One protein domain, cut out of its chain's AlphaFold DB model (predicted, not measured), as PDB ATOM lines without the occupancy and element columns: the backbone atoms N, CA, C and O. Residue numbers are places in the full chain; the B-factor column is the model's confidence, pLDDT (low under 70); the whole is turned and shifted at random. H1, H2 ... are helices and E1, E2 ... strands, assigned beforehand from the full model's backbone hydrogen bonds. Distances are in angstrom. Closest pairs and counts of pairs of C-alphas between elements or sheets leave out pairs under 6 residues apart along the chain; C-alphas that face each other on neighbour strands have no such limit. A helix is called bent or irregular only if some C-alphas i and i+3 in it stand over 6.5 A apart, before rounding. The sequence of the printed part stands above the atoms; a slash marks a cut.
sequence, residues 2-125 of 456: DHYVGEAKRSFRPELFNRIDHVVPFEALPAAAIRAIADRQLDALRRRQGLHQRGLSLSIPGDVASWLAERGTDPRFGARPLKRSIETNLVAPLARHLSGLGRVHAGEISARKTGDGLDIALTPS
ATOM      1  N   ASP A   2     142.890 109.358 -19.567       70.44
ATOM      2  CA  ASP A   2     143.950 108.371 -19.260       70.44
ATOM      3  C   ASP A   2     144.000 107.863 -17.814       70.44
ATOM      4  O   ASP A   2     144.375 106.716 -17.574       70.44
ATOM      5  N   HIS A   3     143.567 108.676 -16.848       75.69
ATOM      6  CA  HIS A   3     143.515 108.284 -15.439       75.69
ATOM      7  C   HIS A   3     142.618 107.054 -15.196       75.69
ATOM      8  O   HIS A   3     143.034 106.117 -14.521       75.69
ATOM      9  N   TYR A   4     141.426 107.001 -15.808       77.00
ATOM     10  CA  TYR A   4     140.488 105.882 -15.637       77.00
ATOM     11  C   TYR A   4     140.993 104.593 -16.284       77.00
ATOM     12  O   TYR A   4     140.834 103.508 -15.729       77.00
ATOM     13  N   VAL A   5     141.638 104.711 -17.447       83.44
ATOM     14  CA  VAL A   5     142.246 103.573 -18.145       83.44
ATOM     15  C   VAL A   5     143.449 103.045 -17.355       83.44
ATOM     16  O   VAL A   5     143.631 101.833 -17.247       83.44
ATOM     17  N   GLY A   6     144.242 103.939 -16.757       83.56
ATOM     18  CA  GLY A   6     145.353 103.589 -15.872       83.56
ATOM     19  C   GLY A   6     144.905 102.852 -14.608       83.56
ATOM     20  O   GLY A   6     145.480 101.819 -14.270       83.56
ATOM     21  N   GLU A   7     143.843 103.322 -13.953       84.25
ATOM     22  CA  GLU A   7     143.271 102.656 -12.775       84.25
ATOM     23  C   GLU A   7     142.606 101.314 -13.116       84.25
ATOM     24  O   GLU A   7     142.753 100.342 -12.373       84.25
ATOM     25  N   ALA A   8     141.957 101.198 -14.280       83.56
ATOM     26  CA  ALA A   8     141.411  99.927 -14.756       83.56
ATOM     27  C   ALA A   8     142.516  98.886 -15.016       83.56
ATOM     28  O   ALA A   8     142.385  97.735 -14.602       83.56
ATOM     29  N   LYS A   9     143.639  99.291 -15.627       85.38
ATOM     30  CA  LYS A   9     144.816  98.423 -15.826       85.38
ATOM     31  C   LYS A   9     145.445  97.945 -14.517       85.38
ATOM     32  O   LYS A   9     146.022  96.865 -14.490       85.38
ATOM     33  N   ARG A  10     145.364  98.751 -13.454       87.75
ATOM     34  CA  ARG A  10     145.862  98.400 -12.113       87.75
ATOM     35  C   ARG A  10     144.888  97.517 -11.337       87.75
ATOM     36  O   ARG A  10     145.329  96.658 -10.582       87.75
ATOM     37  N   SER A  11     143.585  97.725 -11.518       88.75
ATOM     38  CA  SER A  11     142.541  96.989 -10.794       88.75
ATOM     39  C   SER A  11     142.239  95.611 -11.387       88.75
ATOM     40  O   SER A  11     141.868  94.696 -10.653       88.75
ATOM     41  N   PHE A  12     142.390  95.436 -12.703       90.06
ATOM     42  CA  PHE A  12     142.153  94.159 -13.375       90.06
ATOM     43  C   PHE A  12     143.457  93.408 -13.653       90.06
ATOM     44  O   PHE A  12     144.502  94.001 -13.908       90.06
ATOM     45  N   ARG A  13     143.391  92.071 -13.660       91.62
ATOM     46  CA  ARG A  13     144.528  91.239 -14.072       91.62
ATOM     47  C   ARG A  13     144.902  91.515 -15.540       91.62
ATOM     48  O   ARG A  13     143.991  91.623 -16.364       91.62
ATOM     49  N   PRO A  14     146.200  91.532 -15.899       86.44
ATOM     50  CA  PRO A  14     146.649  91.833 -17.263       86.44
ATOM     51  C   PRO A  14     146.021  90.933 -18.336       86.44
ATOM     52  O   PRO A  14     145.630  91.415 -19.391       86.44
ATOM     53  N   GLU A  15     145.848  89.640 -18.043       90.75
ATOM     54  CA  GLU A  15     145.211  88.663 -18.943       90.75
ATOM     55  C   GLU A  15     143.768  89.035 -19.306       90.75
ATOM     56  O   GLU A  15     143.338  88.829 -20.438       90.75
ATOM     57  N   LEU A  16     143.020  89.591 -18.348       90.25
ATOM     58  CA  LEU A  16     141.639  90.018 -18.551       90.25
ATOM     59  C   LEU A  16     141.589  91.352 -19.291       90.25
ATOM     60  O   LEU A  16     140.816  91.497 -20.232       90.25
ATOM     61  N   PHE A  17     142.424  92.314 -18.890       87.81
ATOM     62  CA  PHE A  17     142.453  93.630 -19.524       87.81
ATOM     63  C   PHE A  17     142.846  93.530 -21.006       87.81
ATOM     64  O   PHE A  17     142.249  94.192 -21.848       87.81
ATOM     65  N   ASN A  18     143.778  92.632 -21.340       89.38
ATOM     66  CA  ASN A  18     144.209  92.374 -22.716       89.38
ATOM     67  C   ASN A  18     143.144  91.673 -23.587       89.38
ATOM     68  O   ASN A  18     143.343  91.560 -24.791       89.38
ATOM     69  N   ARG A  19     142.031  91.196 -23.005       92.94
ATOM     70  CA  ARG A  19     140.872  90.646 -23.736       92.94
ATOM     71  C   ARG A  19     139.755  91.667 -23.970       92.94
ATOM     72  O   ARG A  19     138.722  91.309 -24.527       92.94
ATOM     73  N   ILE A  20     139.922  92.907 -23.514       87.38
ATOM     74  CA  ILE A  20     138.949  93.980 -23.729       87.38
ATOM     75  C   ILE A  20     139.360  94.739 -24.991       87.38
ATOM     76  O   ILE A  20     140.365  95.445 -24.980       87.38
ATOM     77  N   ASP A  21     138.568  94.616 -26.058       88.56
ATOM     78  CA  ASP A  21     138.863  95.256 -27.349       88.56
ATOM     79  C   ASP A  21     138.911  96.790 -27.244       88.56
ATOM     80  O   ASP A  21     139.804  97.435 -27.797       88.56
ATOM     81  N   HIS A  22     137.979  97.390 -26.488       86.38
ATOM     82  CA  HIS A  22     137.888  98.839 -26.311       86.38
ATOM     83  C   HIS A  22     137.472  99.236 -24.892       86.38
ATOM     84  O   HIS A  22     136.507  98.713 -24.333       86.38
ATOM     85  N   VAL A  23     138.165 100.232 -24.335       81.81
ATOM     86  CA  VAL A  23     137.806 100.878 -23.066       81.81
ATOM     87  C   VAL A  23     137.282 102.273 -23.373       81.81
ATOM     88  O   VAL A  23     138.029 103.124 -23.848       81.81
ATOM     89  N   VAL A  24     135.999 102.505 -23.095       82.06
ATOM     90  CA  VAL A  24     135.345 103.803 -23.301       82.06
ATOM     91  C   VAL A  24     135.119 104.461 -21.936       82.06
ATOM     92  O   VAL A  24     134.219 104.041 -21.204       82.06
ATOM     93  N   PRO A  25     135.935 105.453 -21.540       78.12
ATOM     94  CA  PRO A  25     135.711 106.182 -20.301       78.12
ATOM     95  C   PRO A  25     134.490 107.093 -20.450       78.12
ATOM     96  O   PRO A  25     134.388 107.870 -21.395       78.12
ATOM     97  N   PHE A  26     133.558 106.998 -19.502       73.12
ATOM     98  CA  PHE A  26     132.408 107.895 -19.450       73.12
ATOM     99  C   PHE A  26     132.830 109.230 -18.841       73.12
ATOM    100  O   PHE A  26     133.172 109.301 -17.660       73.12
ATOM    101  N   GLU A  27     132.799 110.286 -19.646       75.69
ATOM    102  CA  GLU A  27     132.987 111.652 -19.161       75.69
ATOM    103  C   GLU A  27     131.733 112.156 -18.436       75.69
ATOM    104  O   GLU A  27     130.621 111.647 -18.628       75.69
ATOM    105  N   ALA A  28     131.910 113.166 -17.581       78.25
ATOM    106  CA  ALA A  28     130.783 113.841 -16.958       78.25
ATOM    107  C   ALA A  28     129.871 114.424 -18.047       78.25
ATOM    108  O   ALA A  28     130.334 115.039 -19.007       78.25
ATOM    109  N   LEU A  29     128.562 114.220 -17.897       81.69
ATOM    110  CA  LEU A  29     127.598 114.697 -18.882       81.69
ATOM    111  C   LEU A  29     127.610 116.234 -18.918       81.69
ATOM    112  O   LEU A  29     127.453 116.856 -17.862       81.69
ATOM    113  N   PRO A  30     127.733 116.867 -20.099       85.69
ATOM    114  CA  PRO A  30     127.601 118.312 -20.203       85.69
ATOM    115  C   PRO A  30     126.172 118.737 -19.848       85.69
ATOM    116  O   PRO A  30     125.217 117.976 -20.038       85.69
ATOM    117  N   ALA A  31     126.004 119.981 -19.394       83.94
ATOM    118  CA  ALA A  31     124.700 120.526 -19.001       83.94
ATOM    119  C   ALA A  31     123.629 120.357 -20.096       83.94
ATOM    120  O   ALA A  31     122.488 120.009 -19.800       83.94
ATOM    121  N   ALA A  32     124.011 120.502 -21.370       87.44
ATOM    122  CA  ALA A  32     123.122 120.272 -22.508       87.44
ATOM    123  C   ALA A  32     122.628 118.814 -22.609       87.44
ATOM    124  O   ALA A  32     121.451 118.577 -22.874       87.44
ATOM    125  N   ALA A  33     123.493 117.826 -22.350       87.44
ATOM    126  CA  ALA A  33     123.104 116.414 -22.364       87.44
ATOM    127  C   ALA A  33     122.184 116.076 -21.185       87.44
ATOM    128  O   ALA A  33     121.191 115.371 -21.351       87.44
ATOM    129  N   ILE A  34     122.474 116.623 -20.001       87.94
ATOM    130  CA  ILE A  34     121.608 116.494 -18.822       87.94
ATOM    131  C   ILE A  34     120.233 117.092 -19.113       87.94
ATOM    132  O   ILE A  34     119.217 116.464 -18.814       87.94
ATOM    133  N   ARG A  35     120.195 118.275 -19.731       90.12
ATOM    134  CA  ARG A  35     118.953 118.936 -20.117       90.12
ATOM    135  C   ARG A  35     118.130 118.075 -21.075       90.12
ATOM    136  O   ARG A  35     116.957 117.848 -20.805       90.12
ATOM    137  N   ALA A  36     118.750 117.503 -22.106       89.94
ATOM    138  CA  ALA A  36     118.075 116.590 -23.029       89.94
ATOM    139  C   ALA A  36     117.529 115.327 -22.328       89.94
ATOM    140  O   ALA A  36     116.429 114.861 -22.634       89.94
ATOM    141  N   ILE A  37     118.265 114.778 -21.353       88.94
ATOM    142  CA  ILE A  37     117.784 113.654 -20.535       88.94
ATOM    143  C   ILE A  37     116.584 114.087 -19.679       88.94
ATOM    144  O   ILE A  37     115.621 113.326 -19.560       88.94
ATOM    145  N   ALA A  38     116.622 115.291 -19.100       91.06
ATOM    146  CA  ALA A  38     115.516 115.845 -18.325       91.06
ATOM    147  C   ALA A  38     114.272 116.020 -19.199       91.06
ATOM    148  O   ALA A  38     113.219 115.501 -18.842       91.06
ATOM    149  N   ASP A  39     114.403 116.644 -20.371       90.81
ATOM    150  CA  ASP A  39     113.299 116.839 -21.314       90.81
ATOM    151  C   ASP A  39     112.655 115.498 -21.694       90.81
ATOM    152  O   ASP A  39     111.439 115.352 -21.586       90.81
ATOM    153  N   ARG A  40     113.455 114.462 -21.981       90.81
ATOM    154  CA  ARG A  40     112.937 113.112 -22.267       90.81
ATOM    155  C   ARG A  40     112.148 112.508 -21.098       90.81
ATOM    156  O   ARG A  40     111.144 111.827 -21.318       90.81
ATOM    157  N   GLN A  41     112.589 112.712 -19.856       89.56
ATOM    158  CA  GLN A  41     111.852 112.232 -18.680       89.56
ATOM    159  C   GLN A  41     110.569 113.033 -18.436       89.56
ATOM    160  O   GLN A  41     109.541 112.453 -18.078       89.56
ATOM    161  N   LEU A  42     110.607 114.345 -18.657       91.62
ATOM    162  CA  LEU A  42     109.441 115.215 -18.543       91.62
ATOM    163  C   LEU A  42     108.414 114.904 -19.641       91.62
ATOM    164  O   LEU A  42     107.222 114.858 -19.352       91.62
ATOM    165  N   ASP A  43     108.846 114.570 -20.856       88.88
ATOM    166  CA  ASP A  43     107.970 114.090 -21.930       88.88
ATOM    167  C   ASP A  43     107.283 112.774 -21.574       88.88
ATOM    168  O   ASP A  43     106.079 112.614 -21.791       88.88
ATOM    169  N   ALA A  44     108.012 111.839 -20.962       87.75
ATOM    170  CA  ALA A  44     107.412 110.607 -20.456       87.75
ATOM    171  C   ALA A  44     106.357 110.890 -19.369       87.75
ATOM    172  O   ALA A  44     105.323 110.219 -19.320       87.75
ATOM    173  N   LEU A  45     106.578 111.905 -18.525       88.50
ATOM    174  CA  LEU A  45     105.609 112.343 -17.520       88.50
ATOM    175  C   LEU A  45     104.368 112.992 -18.158       88.50
ATOM    176  O   LEU A  45     103.251 112.674 -17.749       88.50
ATOM    177  N   ARG A  46     104.550 113.843 -19.179       86.25
ATOM    178  CA  ARG A  46     103.459 114.464 -19.958       86.25
ATOM    179  C   ARG A  46     102.556 113.418 -20.614       86.25
ATOM    180  O   ARG A  46     101.349 113.620 -20.681       86.25
ATOM    181  N   ARG A  47     103.131 112.286 -21.040       82.56
ATOM    182  CA  ARG A  47     102.435 111.165 -21.702       82.56
ATOM    183  C   ARG A  47     101.798 110.150 -20.739       82.56
ATOM    184  O   ARG A  47     101.348 109.075 -21.149       82.56
ATOM    185  N   ARG A  48     101.794 110.421 -19.430       85.06
ATOM    186  CA  ARG A  48     101.347 109.448 -18.427       85.06
ATOM    187  C   ARG A  48      99.829 109.261 -18.485       85.06
ATOM    188  O   ARG A  48      99.065 110.200 -18.271       85.06
ATOM    189  N   GLN A  49      99.382 108.015 -18.673       77.50
ATOM    190  CA  GLN A  49      97.958 107.670 -18.839       77.50
ATOM    191  C   GLN A  49      97.036 108.212 -17.734       77.50
ATOM    192  O   GLN A  49      95.915 108.615 -18.026       77.50
ATOM    193  N   GLY A  50      97.507 108.276 -16.483       79.25
ATOM    194  CA  GLY A  50      96.711 108.790 -15.362       79.25
ATOM    195  C   GLY A  50      96.312 110.269 -15.487       79.25
ATOM    196  O   GLY A  50      95.274 110.654 -14.955       79.25
ATOM    197  N   LEU A  51      97.092 111.085 -16.208       81.31
ATOM    198  CA  LEU A  51      96.725 112.469 -16.532       81.31
ATOM    199  C   LEU A  51      95.699 112.485 -17.670       81.31
ATOM    200  O   LEU A  51      94.643 113.109 -17.567       81.31
ATOM    201  N   HIS A  52      95.962 111.701 -18.714       74.69
ATOM    202  CA  HIS A  52      95.125 111.628 -19.906       74.69
ATOM    203  C   HIS A  52      93.706 111.111 -19.651       74.69
ATOM    204  O   HIS A  52      92.764 111.653 -20.222       74.69
ATOM    205  N   GLN A  53      93.542 110.101 -18.792       73.56
ATOM    206  CA  GLN A  53      92.227 109.562 -18.411       73.56
ATOM    207  C   GLN A  53      91.381 110.573 -17.627       73.56
ATOM    208  O   GLN A  53      90.163 110.452 -17.567       73.56
ATOM    209  N   ARG A  54      92.022 111.574 -17.017       75.81
ATOM    210  CA  ARG A  54      91.362 112.638 -16.251       75.81
ATOM    211  C   ARG A  54      91.184 113.929 -17.060       75.81
ATOM    212  O   ARG A  54      90.768 114.933 -16.496       75.81
ATOM    213  N   GLY A  55      91.527 113.926 -18.353       74.25
ATOM    214  CA  GLY A  55      91.479 115.121 -19.206       74.25
ATOM    215  C   GLY A  55      92.491 116.207 -18.814       74.25
ATOM    216  O   GLY A  55      92.297 117.380 -19.147       74.25
ATOM    217  N   LEU A  56      93.547 115.828 -18.090       82.25
ATOM    218  CA  LEU A  56      94.588 116.723 -17.595       82.25
ATOM    219  C   LEU A  56      95.769 116.769 -18.566       82.25
ATOM    220  O   LEU A  56      96.190 115.745 -19.104       82.25
ATOM    221  N   SER A  57      96.327 117.962 -18.737       84.00
ATOM    222  CA  SER A  57      97.589 118.197 -19.448       84.00
ATOM    223  C   SER A  57      98.616 118.777 -18.482       84.00
ATOM    224  O   SER A  57      98.239 119.453 -17.529       84.00
ATOM    225  N   LEU A  58      99.898 118.474 -18.690       88.50
ATOM    226  CA  LEU A  58     100.983 118.963 -17.845       88.50
ATOM    227  C   LEU A  58     101.898 119.884 -18.656       88.50
ATOM    228  O   LEU A  58     102.676 119.428 -19.494       88.50
ATOM    229  N   SER A  59     101.811 121.173 -18.367       89.19
ATOM    230  CA  SER A  59     102.664 122.218 -18.904       89.19
ATOM    231  C   SER A  59     103.853 122.431 -17.975       89.19
ATOM    232  O   SER A  59     103.708 122.729 -16.786       89.19
ATOM    233  N   ILE A  60     105.051 122.213 -18.516       90.94
ATOM    234  CA  ILE A  60     106.315 122.398 -17.799       90.94
ATOM    235  C   ILE A  60     107.116 123.425 -18.592       90.94
ATOM    236  O   ILE A  60     107.676 123.062 -19.634       90.94
ATOM    237  N   PRO A  61     107.139 124.683 -18.129       91.12
ATOM    238  CA  PRO A  61     107.944 125.749 -18.704       91.12
ATOM    239  C   PRO A  61     109.442 125.412 -18.770       91.12
ATOM    240  O   PRO A  61     109.965 124.596 -18.002       91.12
ATOM    241  N   GLY A  62     110.150 126.047 -19.708       90.00
ATOM    242  CA  GLY A  62     111.568 125.783 -19.957       90.00
ATOM    243  C   GLY A  62     112.466 126.063 -18.748       90.00
ATOM    244  O   GLY A  62     113.393 125.298 -18.494       90.00
ATOM    245  N   ASP A  63     112.166 127.095 -17.966       91.12
ATOM    246  CA  ASP A  63     112.865 127.446 -16.726       91.12
ATOM    247  C   ASP A  63     112.688 126.381 -15.631       91.12
ATOM    248  O   ASP A  63     113.655 126.039 -14.949       91.12
ATOM    249  N   VAL A  64     111.496 125.786 -15.509       92.06
ATOM    250  CA  VAL A  64     111.233 124.673 -14.578       92.06
ATOM    251  C   VAL A  64     112.041 123.437 -14.956       92.06
ATOM    252  O   VAL A  64     112.644 122.792 -14.099       92.06
ATOM    253  N   ALA A  65     112.089 123.110 -16.246       91.19
ATOM    254  CA  ALA A  65     112.869 121.979 -16.730       91.19
ATOM    255  C   ALA A  65     114.386 122.188 -16.535       91.19
ATOM    256  O   ALA A  65     115.082 121.241 -16.165       91.19
ATOM    257  N   SER A  66     114.895 123.418 -16.694       90.94
ATOM    258  CA  SER A  66     116.305 123.743 -16.416       90.94
ATOM    259  C   SER A  66     116.597 123.612 -14.931       90.94
ATOM    260  O   SER A  66     117.567 122.967 -14.547       90.94
ATOM    261  N   TRP A  67     115.705 124.131 -14.091       91.44
ATOM    262  CA  TRP A  67     115.838 124.036 -12.644       91.44
ATOM    263  C   TRP A  67     115.849 122.579 -12.150       91.44
ATOM    264  O   TRP A  67     116.657 122.212 -11.296       91.44
ATOM    265  N   LEU A  68     115.000 121.713 -12.720       91.00
ATOM    266  CA  LEU A  68     114.996 120.279 -12.412       91.00
ATOM    267  C   LEU A  68     116.289 119.583 -12.858       91.00
ATOM    268  O   LEU A  68     116.786 118.716 -12.133       91.00
ATOM    269  N   ALA A  69     116.827 119.964 -14.022       90.12
ATOM    270  CA  ALA A  69     118.089 119.451 -14.547       90.12
ATOM    271  C   ALA A  69     119.278 119.846 -13.656       90.12
ATOM    272  O   ALA A  69     120.062 118.981 -13.264       90.12
ATOM    273  N   GLU A  70     119.369 121.118 -13.269       88.12
ATOM    274  CA  GLU A  70     120.406 121.646 -12.375       88.12
ATOM    275  C   GLU A  70     120.384 120.939 -11.014       88.12
ATOM    276  O   GLU A  70     121.396 120.402 -10.570       88.12
ATOM    277  N   ARG A  71     119.207 120.848 -10.381       86.56
ATOM    278  CA  ARG A  71     119.045 120.223  -9.055       86.56
ATOM    279  C   ARG A  71     119.190 118.697  -9.081       86.56
ATOM    280  O   ARG A  71     119.452 118.072  -8.059       86.56
ATOM    281  N   GLY A  72     118.964 118.087 -10.243       82.38
ATOM    282  CA  GLY A  72     119.042 116.649 -10.478       82.38
ATOM    283  C   GLY A  72     120.421 116.141 -10.901       82.38
ATOM    284  O   GLY A  72     120.567 114.945 -11.160       82.38
ATOM    285  N   THR A  73     121.414 117.024 -10.990       83.06
ATOM    286  CA  THR A  73     122.767 116.681 -11.429       83.06
ATOM    287  C   THR A  73     123.703 116.573 -10.243       83.06
ATOM    288  O   THR A  73     123.796 117.488  -9.433       83.06
ATOM    289  N   ASP A  74     124.446 115.471 -10.181       79.19
ATOM    290  CA  ASP A  74     125.560 115.327  -9.251       79.19
ATOM    291  C   ASP A  74     126.864 115.114 -10.043       79.19
ATOM    292  O   ASP A  74     126.907 114.232 -10.906       79.19
ATOM    293  N   PRO A  75     127.941 115.876  -9.767       71.00
ATOM    294  CA  PRO A  75     129.222 115.737 -10.467       71.00
ATOM    295  C   PRO A  75     129.847 114.332 -10.396       71.00
ATOM    296  O   PRO A  75     130.614 113.958 -11.277       71.00
ATOM    297  N   ARG A  76     129.537 113.550  -9.354       68.38
ATOM    298  CA  ARG A  76     130.060 112.196  -9.106       68.38
ATOM    299  C   ARG A  76     129.124 111.108  -9.630       68.38
ATOM    300  O   ARG A  76     129.595 110.069 -10.083       68.38
ATOM    301  N   PHE A  77     127.808 111.323  -9.559       67.19
ATOM    302  CA  PHE A  77     126.801 110.320  -9.948       67.19
ATOM    303  C   PHE A  77     126.119 110.592 -11.302       67.19
ATOM    304  O   PHE A  77     125.285 109.791 -11.742       67.19
ATOM    305  N   GLY A  78     126.461 111.692 -11.978       75.50
ATOM    306  CA  GLY A  78     125.885 112.104 -13.257       75.50
ATOM    307  C   GLY A  78     124.397 112.444 -13.143       75.50
ATOM    308  O   GLY A  78     123.938 112.966 -12.131       75.50
ATOM    309  N   ALA A  79     123.611 112.100 -14.168       76.81
ATOM    310  CA  ALA A  79     122.160 112.319 -14.193       76.81
ATOM    311  C   ALA A  79     121.352 111.271 -13.393       76.81
ATOM    312  O   ALA A  79     120.126 111.237 -13.474       76.81
ATOM    313  N   ARG A  80     121.990 110.377 -12.620       76.50
ATOM    314  CA  ARG A  80     121.268 109.380 -11.801       76.50
ATOM    315  C   ARG A  80     120.310 110.015 -10.773       76.50
ATOM    316  O   ARG A  80     119.196 109.501 -10.638       76.50
ATOM    317  N   PRO A  81     120.660 111.125 -10.090       82.06
ATOM    318  CA  PRO A  81     119.748 111.809  -9.174       82.06
ATOM    319  C   PRO A  81     118.601 112.541  -9.882       82.06
ATOM    320  O   PRO A  81     117.614 112.876  -9.233       82.06
ATOM    321  N   LEU A  82     118.675 112.748 -11.201       87.31
ATOM    322  CA  LEU A  82     117.700 113.526 -11.967       87.31
ATOM    323  C   LEU A  82     116.297 112.943 -11.869       87.31
ATOM    324  O   LEU A  82     115.343 113.665 -11.590       87.31
ATOM    325  N   LYS A  83     116.187 111.620 -12.005       86.12
ATOM    326  CA  LYS A  83     114.912 110.918 -11.841       86.12
ATOM    327  C   LYS A  83     114.320 111.172 -10.454       86.12
ATOM    328  O   LYS A  83     113.146 111.505 -10.337       86.12
ATOM    329  N   ARG A  84     115.151 111.091  -9.409       87.50
ATOM    330  CA  ARG A  84     114.741 111.340  -8.021       87.50
ATOM    331  C   ARG A  84     114.346 112.800  -7.798       87.50
ATOM    332  O   ARG A  84     113.391 113.060  -7.074       87.50
ATOM    333  N   SER A  85     115.047 113.742  -8.425       90.25
ATOM    334  CA  SER A  85     114.704 115.166  -8.389       90.25
ATOM    335  C   SER A  85     113.336 115.419  -9.026       90.25
ATOM    336  O   SER A  85     112.485 116.043  -8.400       90.25
ATOM    337  N   ILE A  86     113.077 114.865 -10.213       91.38
ATOM    338  CA  ILE A  86     111.771 114.961 -10.882       91.38
ATOM    339  C   ILE A  86     110.678 114.308 -10.023       91.38
ATOM    340  O   ILE A  86     109.619 114.898  -9.811       91.38
ATOM    341  N   GLU A  87     110.930 113.120  -9.470       90.38
ATOM    342  CA  GLU A  87     109.973 112.429  -8.601       90.38
ATOM    343  C   GLU A  87     109.631 113.239  -7.344       90.38
ATOM    344  O   GLU A  87     108.458 113.397  -7.006       90.38
ATOM    345  N   THR A  88     110.644 113.789  -6.675       90.56
ATOM    346  CA  THR A  88     110.488 114.479  -5.387       90.56
ATOM    347  C   THR A  88     109.913 115.881  -5.553       90.56
ATOM    348  O   THR A  88     109.032 116.276  -4.792       90.56
ATOM    349  N   ASN A  89     110.397 116.631  -6.545       91.19
ATOM    350  CA  ASN A  89     110.081 118.050  -6.702       91.19
ATOM    351  C   ASN A  89     108.893 118.307  -7.636       91.19
ATOM    352  O   ASN A  89     108.281 119.362  -7.532       91.19
ATOM    353  N   LEU A  90     108.549 117.374  -8.533       91.06
ATOM    354  CA  LEU A  90     107.439 117.543  -9.477       91.06
ATOM    355  C   LEU A  90     106.353 116.476  -9.297       91.06
ATOM    356  O   LEU A  90     105.197 116.813  -9.058       91.06
ATOM    357  N   VAL A  91     106.698 115.186  -9.364       91.00
ATOM    358  CA  VAL A  91     105.691 114.104  -9.372       91.00
ATOM    359  C   VAL A  91     104.957 113.986  -8.036       91.00
ATOM    360  O   VAL A  91     103.735 113.861  -8.026       91.00
ATOM    361  N   ALA A  92     105.669 114.017  -6.909       90.94
ATOM    362  CA  ALA A  92     105.052 113.891  -5.591       90.94
ATOM    363  C   ALA A  92     104.158 115.098  -5.226       90.94
ATOM    364  O   ALA A  92     103.044 114.876  -4.742       90.94
ATOM    365  N   PRO A  93     104.561 116.364  -5.468       89.25
ATOM    366  CA  PRO A  93     103.661 117.509  -5.338       89.25
ATOM    367  C   PRO A  93     102.447 117.413  -6.269       89.25
ATOM    368  O   PRO A  93     101.323 117.625  -5.816       89.25
ATOM    369  N   LEU A  94     102.646 116.996  -7.525       88.88
ATOM    370  CA  LEU A  94     101.567 116.820  -8.500       88.88
ATOM    371  C   LEU A  94     100.544 115.784  -8.030       88.88
ATOM    372  O   LEU A  94      99.342 116.031  -8.064       88.88
ATOM    373  N   ALA A  95     101.013 114.629  -7.559       88.19
ATOM    374  CA  ALA A  95     100.151 113.570  -7.051       88.19
ATOM    375  C   ALA A  95      99.344 114.029  -5.828       88.19
ATOM    376  O   ALA A  95      98.145 113.753  -5.754       88.19
ATOM    377  N   ARG A  96      99.973 114.758  -4.891       88.12
ATOM    378  CA  ARG A  96      99.286 115.344  -3.728       88.12
ATOM    379  C   ARG A  96      98.208 116.341  -4.148       88.12
ATOM    380  O   ARG A  96      97.069 116.202  -3.710       88.12
ATOM    381  N   HIS A  97      98.540 117.273  -5.041       85.88
ATOM    382  CA  HIS A  97      97.595 118.258  -5.567       85.88
ATOM    383  C   HIS A  97      96.388 117.576  -6.235       85.88
ATOM    384  O   HIS A  97      95.242 117.839  -5.884       85.88
ATOM    385  N   LEU A  98      96.638 116.604  -7.118       84.38
ATOM    386  CA  LEU A  98      95.587 115.855  -7.813       84.38
ATOM    387  C   LEU A  98      94.734 114.964  -6.909       84.38
ATOM    388  O   LEU A  98      93.598 114.657  -7.265       84.38
ATOM    389  N   SER A  99      95.268 114.521  -5.771       83.75
ATOM    390  CA  SER A  99      94.521 113.702  -4.811       83.75
ATOM    391  C   SER A  99      93.581 114.555  -3.953       83.75
ATOM    392  O   SER A  99      92.518 114.073  -3.572       83.75
ATOM    393  N   GLY A 100      93.932 115.821  -3.696       80.06
ATOM    394  CA  GLY A 100      93.094 116.769  -2.950       80.06
ATOM    395  C   GLY A 100      91.874 117.294  -3.719       80.06
ATOM    396  O   GLY A 100      90.921 117.751  -3.099       80.06
ATOM    397  N   LEU A 101      91.874 117.203  -5.054       73.25
ATOM    398  CA  LEU A 101      90.845 117.789  -5.930       73.25
ATOM    399  C   LEU A 101      89.583 116.922  -6.131       73.25
ATOM    400  O   LEU A 101      88.663 117.331  -6.834       73.25
ATOM    401  N   GLY A 102      89.499 115.725  -5.544       68.69
ATOM    402  CA  GLY A 102      88.322 114.857  -5.693       68.69
ATOM    403  C   GLY A 102      88.092 114.332  -7.125       68.69
ATOM    404  O   GLY A 102      89.035 114.030  -7.864       68.69
ATOM    405  N   ARG A 103      86.822 114.125  -7.513       57.16
ATOM    406  CA  ARG A 103      86.437 113.452  -8.769       57.16
ATOM    407  C   ARG A 103      86.465 114.423  -9.968       57.16
ATOM    408  O   ARG A 103      85.449 114.980 -10.350       57.16
ATOM    409  N   VAL A 104      87.650 114.503 -10.580       57.19
ATOM    410  CA  VAL A 104      87.953 114.887 -11.977       57.19
ATOM    411  C   VAL A 104      87.650 116.337 -12.386       57.19
ATOM    412  O   VAL A 104      86.508 116.756 -12.550       57.19
ATOM    413  N   HIS A 105      88.716 117.070 -12.714       62.91
ATOM    414  CA  HIS A 105      88.654 118.348 -13.416       62.91
ATOM    415  C   HIS A 105      89.555 118.272 -14.646       62.91
ATOM    416  O   HIS A 105      90.772 118.234 -14.513       62.91
ATOM    417  N   ALA A 106      88.970 118.226 -15.843       74.81
ATOM    418  CA  ALA A 106      89.733 118.426 -17.070       74.81
ATOM    419  C   ALA A 106      90.296 119.859 -17.082       74.81
ATOM    420  O   ALA A 106      89.578 120.820 -16.786       74.81
ATOM    421  N   GLY A 107      91.584 120.001 -17.394       79.88
ATOM    422  CA  GLY A 107      92.306 121.262 -17.227       79.88
ATOM    423  C   GLY A 107      93.789 121.175 -17.572       79.88
ATOM    424  O   GLY A 107      94.313 120.114 -17.926       79.88
ATOM    425  N   GLU A 108      94.452 122.319 -17.520       85.81
ATOM    426  CA  GLU A 108      95.898 122.421 -17.684       85.81
ATOM    427  C   GLU A 108      96.557 122.566 -16.321       85.81
ATOM    428  O   GLU A 108      96.182 123.416 -15.518       85.81
ATOM    429  N   ILE A 109      97.535 121.710 -16.053       89.06
ATOM    430  CA  ILE A 109      98.381 121.800 -14.875       89.06
ATOM    431  C   ILE A 109      99.653 122.509 -15.297       89.06
ATOM    432  O   ILE A 109     100.358 122.017 -16.175       89.06
ATOM    433  N   SER A 110      99.973 123.621 -14.651       90.75
ATOM    434  CA  SER A 110     101.229 124.331 -14.865       90.75
ATOM    435  C   SER A 110     102.125 124.201 -13.639       90.75
ATOM    436  O   SER A 110     101.672 124.341 -12.501       90.75
ATOM    437  N   ALA A 111     103.401 123.904 -13.876       91.69
ATOM    438  CA  ALA A 111     104.435 124.002 -12.855       91.69
ATOM    439  C   ALA A 111     105.088 125.387 -12.931       91.69
ATOM    440  O   ALA A 111     105.456 125.837 -14.016       91.69
ATOM    441  N   ARG A 112     105.264 126.050 -11.787       91.69
ATOM    442  CA  ARG A 112     105.957 127.340 -11.675       91.69
ATOM    443  C   ARG A 112     107.076 127.236 -10.652       91.69
ATOM    444  O   ARG A 112     106.875 126.697  -9.569       91.69
ATOM    445  N   LYS A 113     108.250 127.783 -10.967       90.25
ATOM    446  CA  LYS A 113     109.353 127.887 -10.006       90.25
ATOM    447  C   LYS A 113     109.025 128.913  -8.917       90.25
ATOM    448  O   LYS A 113     108.663 130.047  -9.225       90.25
ATOM    449  N   THR A 114     109.203 128.535  -7.655       86.25
ATOM    450  CA  THR A 114     109.000 129.401  -6.485       86.25
ATOM    451  C   THR A 114     110.140 129.201  -5.494       86.25
ATOM    452  O   THR A 114     110.192 128.189  -4.804       86.25
ATOM    453  N   GLY A 115     111.067 130.163  -5.417       80.81
ATOM    454  CA  GLY A 115     112.226 130.092  -4.517       80.81
ATOM    455  C   GLY A 115     112.994 128.770  -4.658       80.81
ATOM    456  O   GLY A 115     113.653 128.543  -5.675       80.81
ATOM    457  N   ASP A 116     112.845 127.897  -3.656       78.62
ATOM    458  CA  ASP A 116     113.488 126.579  -3.553       78.62
ATOM    459  C   ASP A 116     112.631 125.382  -4.008       78.62
ATOM    460  O   ASP A 116     113.073 124.233  -3.898       78.62
ATOM    461  N   GLY A 117     111.422 125.615  -4.521       84.62
ATOM    462  CA  GLY A 117     110.483 124.568  -4.913       84.62
ATOM    463  C   GLY A 117     109.734 124.842  -6.215       84.62
ATOM    464  O   GLY A 117     110.045 125.764  -6.975       84.62
ATOM    465  N   LEU A 118     108.738 123.991  -6.465       89.12
ATOM    466  CA  LEU A 118     107.776 124.144  -7.548       89.12
ATOM    467  C   LEU A 118     106.379 124.289  -6.957       89.12
ATOM    468  O   LEU A 118     105.962 123.472  -6.134       89.12
ATOM    469  N   ASP A 119     105.666 125.305  -7.418       89.19
ATOM    470  CA  ASP A 119     104.235 125.439  -7.210       89.19
ATOM    471  C   ASP A 119     103.474 124.827  -8.391       89.19
ATOM    472  O   ASP A 119     103.940 124.857  -9.537       89.19
ATOM    473  N   ILE A 120     102.318 124.233  -8.104       90.31
ATOM    474  CA  ILE A 120     101.493 123.528  -9.085       90.31
ATOM    475  C   ILE A 120     100.104 124.138  -9.067       90.31
ATOM    476  O   ILE A 120      99.386 124.043  -8.072       90.31
ATOM    477  N   ALA A 121      99.714 124.703 -10.204       87.81
ATOM    478  CA  ALA A 121      98.394 125.277 -10.399       87.81
ATOM    479  C   ALA A 121      97.612 124.467 -11.434       87.81
ATOM    480  O   ALA A 121      98.149 124.099 -12.482       87.81
ATOM    481  N   LEU A 122      96.333 124.223 -11.153       86.38
ATOM    482  CA  LEU A 122      95.373 123.696 -12.114       86.38
ATOM    483  C   LEU A 122      94.510 124.847 -12.631       86.38
ATOM    484  O   LEU A 122      93.771 125.461 -11.866       86.38
ATOM    485  N   THR A 123      94.546 125.066 -13.938       85.38
ATOM    486  CA  THR A 123      93.590 125.914 -14.643       85.38
ATOM    487  C   THR A 123      92.481 125.014 -15.190       85.38
ATOM    488  O   THR A 123      92.739 124.206 -16.092       85.38
ATOM    489  N   PRO A 124      91.252 125.079 -14.641       78.12
ATOM    490  CA  PRO A 124      90.143 124.281 -15.142       78.12
ATOM    491  C   PRO A 124      89.844 124.676 -16.588       78.12
ATOM    492  O   PRO A 124      89.764 125.857 -16.903       78.12
ATOM    493  N   SER A 125      89.639 123.693 -17.460       74.06
ATOM    494  CA  SER A 125      89.112 123.968 -18.798       74.06
ATOM    495  C   SER A 125      87.646 124.390 -18.696       74.06
ATOM    496  O   SER A 125      86.919 123.845 -17.858       74.06
TER     497      SER A 125
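AT A GLANCE: This is residues 2 to 125 of the 456 residues of the protein "ATP-dependent Clp protease ATP-binding subunit" of Polyangiaceae bacterium (UniProt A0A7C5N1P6). A small head made of H1 and H2 is joined by an outstretched link, residues 18 to 30, to a larger body, and together they make a rod. In the body, H3, H5 and the bent helix H6 pack into a helical part; at the end away from the head is a sheet of three strands, its long hairpin E2 and E3 partly covered by the second arm of H6. The printed part has 124 residues, with six named helices and three named strands in the order H1, H2, H3, H4, E1, H5, H6, E2, E3; the class is mixed, helices and strands. The sheet is mixed, in the order E1, E2, E3, with E1 parallel to E2 and E2 antiparallel to E3. The whole is only just loose, close to extended, with a radius of gyration of the C-alphas of 20.3 A, and the C-alphas span 65 by 30 by 20 A.

IN THESE COORDINATES: H1, residues 2 to 11, begins at C-alpha 2 at (143.950, 108.371, -19.260) and is 14.3 A long. H2 is residues 14 to 17. H3, residues 31 to 46, is 22.1 A long and starts at C-alpha 31 at (124.700, 120.526, -19.001). H4 is residues 49 to 52, and E1, residues 56 to 59, is 9.9 A long. H5, residues 62 to 71, is 14.3 A long. H6, residues 80 to 100, was assigned as one helix by its hydrogen bonds but is bent, with C-alphas 89 and 92 at 6.6 A. Its arms are H6a, residues 80 to 89, 15.0 A, and H6b, residues 92 to 100, 12.6 A; H6a is irregular, with C-alphas 80 and 83 at 6.54 A. E2, residues 107 to 114, is 21.5 A long, and E3, residues 117 to 124, is 22.8 A long and ends at C-alpha 124 at (90.143, 124.281, -15.142).

HOW THE PARTS SIT: H1 and H2 are close but not clearly touching, their closest C-alphas, those of Lys 9 and Phe 17, being 6.5 A apart; H2 and H3 are apart. H3 and H5 touch, closest at the C-alphas of Arg 35 and Ala 69, 5.7 A, at a steep tilt of 66 degrees, opposite ways. H5 and H6a touch, closest at the C-alphas of Leu 68 and Ile 86, 6.4 A, at a steep tilt of 59 degrees, opposite ways. The arms H6a and H6b stand at a shallow tilt of 27 degrees. H3 and H4 meet only through their link, and each only grazes the sheet, with residues 42 to 46 and 49 to 52. E1 and E2 are parallel neighbours, with N 59 and O 109 at 2.8 A, within hydrogen-bond range. E2 and E3 form a hairpin, with N 110 and O 121 at 2.9 A and N 119 and O 112 at 2.8 A, within hydrogen-bond range. E1, H5, H6 and E2 make a strand-helix-strand unit, two parallel neighbour strands with helices between them along the chain; its crossover is left-handed. H6b is on the sheet, over E2 and E3, at a height over the sheet of 9.7 A; its line and that of E2 stand at 47 degrees on the local plane, slantwise to the strands. Each O i to N i+4 pair is within hydrogen-bond range in H1, H3, H5 and H6b, and 5 of 6 in H6a; H2 and H4 are too short for such a pair.

THE WHOLE: The two C-alphas farthest apart, those of Glu 15 and Ser 125, are 66.3 A apart. The printed part has no cut. The link from H2 to H3, 13 residues, is long, and residues 10 to 16, of which 14 to 16 belong to H2, stand free. The mean pLDDT of the printed part is 84.3; residues 76 to 77 and 102 to 105 are under 70.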